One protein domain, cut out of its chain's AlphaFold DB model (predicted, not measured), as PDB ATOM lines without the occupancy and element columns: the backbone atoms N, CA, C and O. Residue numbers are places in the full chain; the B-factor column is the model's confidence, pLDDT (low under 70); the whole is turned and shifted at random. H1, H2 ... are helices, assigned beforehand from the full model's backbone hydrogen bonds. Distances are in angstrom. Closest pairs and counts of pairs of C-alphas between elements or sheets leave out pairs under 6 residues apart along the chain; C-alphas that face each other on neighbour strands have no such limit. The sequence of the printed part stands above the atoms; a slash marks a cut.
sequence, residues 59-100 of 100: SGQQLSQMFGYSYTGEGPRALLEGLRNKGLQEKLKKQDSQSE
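Overview. This is residues 59 to 100 of the 100 residues of an uncharacterized protein of Kluyveromyces lactis (UniProt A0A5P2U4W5). One long helix, H2, has a much shorter helix, H1, side by side with its first part, and residues 90 to 100, of which 90 to 96 belong to H2 and the rest form a tail with no named element, stick out beyond this pair as an arm. The link of residues 68 to 74 folds back from the end of H1 to the beginning of H2, and the two helices run the same way. The printed part has 42 residues with two named helices, H1 then H2, and no named strand; its class is all helix. It is loose, with a radius of gyration of the C-alphas of 12.1 A, and the C-alphas span 39 by 16 by 9 A.

Along the chain. H2 is residues 75 to 96, 32.5 A from first to last C-alpha, from Gly 75 at (187.011, 141.538, 151.243) to Asp 96 at (184.304, 173.366, 145.323). H1 is residues 59 to 67, 11.9 A long, and its first C-alpha, Ser 59, is at (194.497, 143.158, 152.893).

Arrangement. H2 touches H1 with residues 75 to 83 alone. The closest C-alphas of the two helices are those of Gly 60 and Leu 79, 6.7 A apart. Their lines stand at a shallow tilt of 23 degrees. In both H1 and H2, every O i to N i+4 pair is within hydrogen-bond range.

Size, cuts and confidence. The two C-alphas farthest apart are those of Gly 75 and Glu 100, 39.3 A. Residues 90 to 100, of which 90 to 96 belong to H2, stand free; without them the body spans 22 by 16 by 9 A. The link from H1 to H2, 7 residues, is short. The printed part has no cut and ends at Glu 100, the chain's last residue. The mean pLDDT of the printed part is 89.4, and residues 96 to 100 are under 70.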
ATOM      1  N   SER A  59     194.519 142.684 154.285       93.88
ATOM      2  CA  SER A  59     194.497 143.158 152.893       93.88
ATOM      3  C   SER A  59     193.737 144.466 152.749       93.88
ATOM      4  O   SER A  59     194.206 145.385 152.089       93.88
ATOM      5  N   GLY A  60     192.591 144.605 153.408       94.12
ATOM      6  CA  GLY A  60     191.785 145.814 153.396       94.12
ATOM      7  C   GLY A  60     192.541 147.017 153.954       94.12
ATOM      8  O   GLY A  60     192.459 148.106 153.383       94.12
ATOM      9  N   GLN A  61     193.338 146.827 155.014       95.44
ATOM     10  CA  GLN A  61     194.208 147.882 155.540       95.44
ATOM     11  C   GLN A  61     195.268 148.290 154.515       95.44
ATOM     12  O   GLN A  61     195.393 149.480 154.219       95.44
ATOM     13  N   GLN A  62     195.975 147.326 153.923       96.00
ATOM     14  CA  GLN A  62     196.993 147.600 152.904       96.00
ATOM     15  C   GLN A  62     196.399 148.306 151.678       96.00
ATOM     16  O   GLN A  62     196.931 149.320 151.228       96.00
ATOM     17  N   LEU A  63     195.256 147.829 151.178       95.69
ATOM     18  CA  LEU A  63     194.544 148.421 150.046       95.69
ATOM     19  C   LEU A  63     194.092 149.852 150.359       95.69
ATOM     20  O   LEU A  63     194.263 150.738 149.527       95.69
ATOM     21  N   SER A  64     193.580 150.101 151.568       96.25
ATOM     22  CA  SER A  64     193.163 151.441 151.995       96.25
ATOM     23  C   SER A  64     194.322 152.437 152.012       96.25
ATOM     24  O   SER A  64     194.182 153.559 151.530       96.25
ATOM     25  N   GLN A  65     195.503 152.001 152.458       96.00
ATOM     26  CA  GLN A  65     196.713 152.819 152.442       96.00
ATOM     27  C   GLN A  65     197.205 153.050 151.012       96.00
ATOM     28  O   GLN A  65     197.452 154.189 150.624       96.00
ATOM     29  N   MET A  66     197.289 151.985 150.211       95.19
ATOM     30  CA  MET A  66     197.782 152.038 148.833       95.19
ATOM     31  C   MET A  66     196.918 152.938 147.946       95.19
ATOM     32  O   MET A  66     197.435 153.739 147.171       95.19
ATOM     33  N   PHE A  67     195.598 152.833 148.072       94.62
ATOM     34  CA  PHE A  67     194.662 153.650 147.310       94.62
ATOM     35  C   PHE A  67     194.284 154.950 148.019       94.62
ATOM     36  O   PHE A  67     193.520 155.723 147.452       94.62
ATOM     37  N   GLY A  68     194.799 155.241 149.215       94.81
ATOM     38  CA  GLY A  68     194.543 156.494 149.932       94.81
ATOM     39  C   GLY A  68     193.067 156.735 150.266       94.81
ATOM     40  O   GLY A  68     192.576 157.848 150.086       94.81
ATOM     41  N   TYR A  69     192.350 155.697 150.699       96.19
ATOM     42  CA  TYR A  69     190.981 155.796 151.218       96.19
ATOM     43  C   TYR A  69     190.920 155.320 152.677       96.19
ATOM     44  O   TYR A  69     191.800 154.600 153.140       96.19
ATOM     45  N   SER A  70     189.889 155.710 153.431       95.00
ATOM     46  CA  SER A  70     189.715 155.258 154.822       95.00
ATOM     47  C   SER A  70     189.383 153.769 154.893       95.00
ATOM     48  O   SER A  70     188.500 153.312 154.177       95.00
ATOM     49  N   TYR A  71     190.029 153.017 155.784       96.25
ATOM     50  CA  TYR A  71     189.762 151.586 155.954       96.25
ATOM     51  C   TYR A  71     188.274 151.290 156.236       96.25
ATOM     52  O   TYR A  71     187.688 151.841 157.167       96.25
ATOM     53  N   THR A  72     187.685 150.397 155.438       95.12
ATOM     54  CA  THR A  72     186.252 150.030 155.445       95.12
ATOM     55  C   THR A  72     185.998 148.563 155.813       95.12
ATOM     56  O   THR A  72     184.850 148.126 155.825       95.12
ATOM     57  N   GLY A  73     187.041 147.783 156.110       95.12
ATOM     58  CA  GLY A  73     186.944 146.345 156.376       95.12
ATOM     59  C   GLY A  73     187.718 145.491 155.370       95.12
ATOM     60  O   GLY A  73     188.512 145.997 154.579       95.12
ATOM     61  N   GLU A  74     187.449 144.188 155.394       94.75
ATOM     62  CA  GLU A  74     188.087 143.186 154.533       94.75
ATOM     63  C   GLU A  74     187.145 142.703 153.416       94.75
ATOM     64  O   GLU A  74     185.916 142.800 153.503       94.75
ATOM     65  N   GLY A  75     187.730 142.128 152.366       94.88
ATOM     66  CA  GLY A  75     187.011 141.538 151.243       94.88
ATOM     67  C   GLY A  75     186.590 142.535 150.155       94.88
ATOM     68  O   GLY A  75     186.761 143.754 150.275       94.88
ATOM     69  N   PRO A  76     185.989 142.030 149.066       94.50
ATOM     70  CA  PRO A  76     185.739 142.828 147.866       94.50
ATOM     71  C   PRO A  76     184.710 143.935 148.106       94.50
ATOM     72  O   PRO A  76     184.782 145.002 147.502       94.50
ATOM     73  N   ARG A  77     183.755 143.716 149.019       94.50
ATOM     74  CA  ARG A  77     182.759 144.734 149.368       94.50
ATOM     75  C   ARG A  77     183.406 145.948 150.032       94.50
ATOM     76  O   ARG A  77     183.083 147.067 149.643       94.50
ATOM     77  N   ALA A  78     184.321 145.726 150.975       95.31
ATOM     78  CA  ALA A  78     185.027 146.806 151.655       95.31
ATOM     79  C   ALA A  78     185.900 147.600 150.673       95.31
ATOM     80  O   ALA A  78     185.843 148.829 150.666       95.31
ATOM     81  N   LEU A  79     186.616 146.910 149.776       95.62
ATOM     82  CA  LEU A  79     187.377 147.542 148.693       95.62
ATOM     83  C   LEU A  79     186.496 148.459 147.828       95.62
ATOM     84  O   LEU A  79     186.819 149.629 147.622       95.62
ATOM     85  N   LEU A  80     185.362 147.943 147.344       95.31
ATOM     86  CA  LEU A  80     184.438 148.707 146.501       95.31
ATOM     87  C   LEU A  80     183.854 149.920 147.232       95.31
ATOM     88  O   LEU A  80     183.676 150.975 146.625       95.31
ATOM     89  N   GLU A  81     183.547 149.784 148.519       96.88
ATOM     90  CA  GLU A  81     183.052 150.883 149.346       96.88
ATOM     91  C   GLU A  81     184.113 151.974 149.538       96.88
ATOM     92  O   GLU A  81     183.826 153.152 149.320       96.88
ATOM     93  N   GLY A  82     185.354 151.590 149.848       96.31
ATOM     94  CA  GLY A  82     186.471 152.519 150.014       96.31
ATOM     95  C   GLY A  82     186.763 153.327 148.748       96.31
ATOM     96  O   GLY A  82     186.832 154.558 148.794       96.31
ATOM     97  N   LEU A  83     186.837 152.653 147.594       96.00
ATOM     98  CA  LEU A  83     187.051 153.307 146.298       96.00
ATOM     99  C   LEU A  83     185.896 154.245 145.920       96.00
ATOM    100  O   LEU A  83     186.140 155.353 145.442       96.00
ATOM    101  N   ARG A  84     184.640 153.840 146.162       95.50
ATOM    102  CA  ARG A  84     183.471 154.701 145.913       95.50
ATOM    103  C   ARG A  84     183.498 155.952 146.777       95.50
ATOM    104  O   ARG A  84     183.315 157.046 146.249       95.50
ATOM    105  N   ASN A  85     183.753 155.802 148.073       95.38
ATOM    106  CA  ASN A  85     183.809 156.928 149.002       95.38
ATOM    107  C   ASN A  85     184.913 157.912 148.601       95.38
ATOM    108  O   ASN A  85     184.670 159.118 148.557       95.38
ATOM    109  N   LYS A  86     186.091 157.403 148.220       95.25
ATOM    110  CA  LYS A  86     187.180 158.232 147.699       95.25
ATOM    111  C   LYS A  86     186.776 158.979 146.426       95.25
ATOM    112  O   LYS A  86     186.915 160.198 146.374       95.25
ATOM    113  N   GLY A  87     186.222 158.282 145.435       93.50
ATOM    114  CA  GLY A  87     185.789 158.907 144.180       93.50
ATOM    115  C   GLY A  87     184.715 159.984 144.386       93.50
ATOM    116  O   GLY A  87     184.755 161.032 143.741       93.50
ATOM    117  N   LEU A  88     183.785 159.775 145.326       93.75
ATOM    118  CA  LEU A  88     182.790 160.783 145.703       93.75
ATOM    119  C   LEU A  88     183.441 162.017 146.339       93.75
ATOM    120  O   LEU A  88     183.120 163.137 145.948       93.75
ATOM    121  N   GLN A  89     184.387 161.831 147.264       92.69
ATOM    122  CA  GLN A  89     185.119 162.941 147.881       92.69
ATOM    123  C   GLN A  89     185.933 163.744 146.859       92.69
ATOM    124  O   GLN A  89     185.949 164.971 146.914       92.69
ATOM    125  N   GLU A  90     186.587 163.076 145.910       92.50
ATOM    126  CA  GLU A  90     187.330 163.738 144.832       92.50
ATOM    127  C   GLU A  90     186.414 164.545 143.911       92.50
ATOM    128  O   GLU A  90     186.777 165.639 143.476       92.50
ATOM    129  N   LYS A  91     185.210 164.030 143.632       90.69
ATOM    130  CA  LYS A  91     184.213 164.736 142.825       90.69
ATOM    131  C   LYS A  91     183.698 165.995 143.527       90.69
ATOM    132  O   LYS A  91     183.589 167.024 142.872       90.69
ATOM    133  N   LEU A  92     183.437 165.919 144.836       89.31
ATOM    134  CA  LEU A  92     183.016 167.067 145.648       89.31
ATOM    135  C   LEU A  92     184.109 168.142 145.704       89.31
ATOM    136  O   LEU A  92     183.856 169.288 145.356       89.31
ATOM    137  N   LYS A  93     185.358 167.754 146.001       86.44
ATOM    138  CA  LYS A  93     186.494 168.693 146.029       86.44
ATOM    139  C   LYS A  93     186.698 169.417 144.696       86.44
ATOM    140  O   LYS A  93     186.982 170.606 144.687       86.44
ATOM    141  N   LYS A  94     186.540 168.719 143.564       81.38
ATOM    142  CA  LYS A  94     186.643 169.339 142.231       81.38
ATOM    143  C   LYS A  94     185.545 170.369 141.959       81.38
ATOM    144  O   LYS A  94     185.804 171.304 141.213       81.38
ATOM    145  N   GLN A  95     184.350 170.197 142.521       73.88
ATOM    146  CA  GLN A  95     183.251 171.156 142.366       73.88
ATOM    147  C   GLN A  95     183.478 172.409 143.218       73.88
ATOM    148  O   GLN A  95     183.279 173.519 142.727       73.88
ATOM    149  N   ASP A  96     183.979 172.241 144.442       68.31
ATOM    150  CA  ASP A  96     184.304 173.366 145.323       68.31
ATOM    151  C   ASP A  96     185.448 174.221 144.741       68.31
ATOM    152  O   ASP A  96     185.330 175.438 144.671       68.31
ATOM    153  N   SER A  97     186.503 173.597 144.198       63.22
ATOM    154  CA  SER A  97     187.638 174.310 143.578       63.22
ATOM    155  C   SER A  97     187.347 174.957 142.213       63.22
ATOM    156  O   SER A  97     188.213 175.633 141.672       63.22
ATOM    157  N   GLN A  98     186.178 174.712 141.613       57.28
ATOM    158  CA  GLN A  98     185.723 175.372 140.376       57.28
ATOM    159  C   GLN A  98     184.719 176.503 140.647       57.28
ATOM    160  O   GLN A  98     184.246 177.140 139.706       57.28
ATOM    161  N   SER A  99     184.376 176.720 141.920       54.88
ATOM    162  CA  SER A  99     183.422 177.734 142.380       54.88
ATOM    163  C   SER A  99     184.107 178.962 143.004       54.88
ATOM    164  O   SER A  99     183.412 179.876 143.448       54.88
ATOM    165  N   GLU A 100     185.445 178.981 143.025       46.91
ATOM    166  CA  GLU A 100     186.327 180.088 143.438       46.91
ATOM    167  C   GLU A 100     187.070 180.663 142.224       46.91
ATOM    168  O   GLU A 100     187.242 181.904 142.179       46.91
TER     169      GLU A 100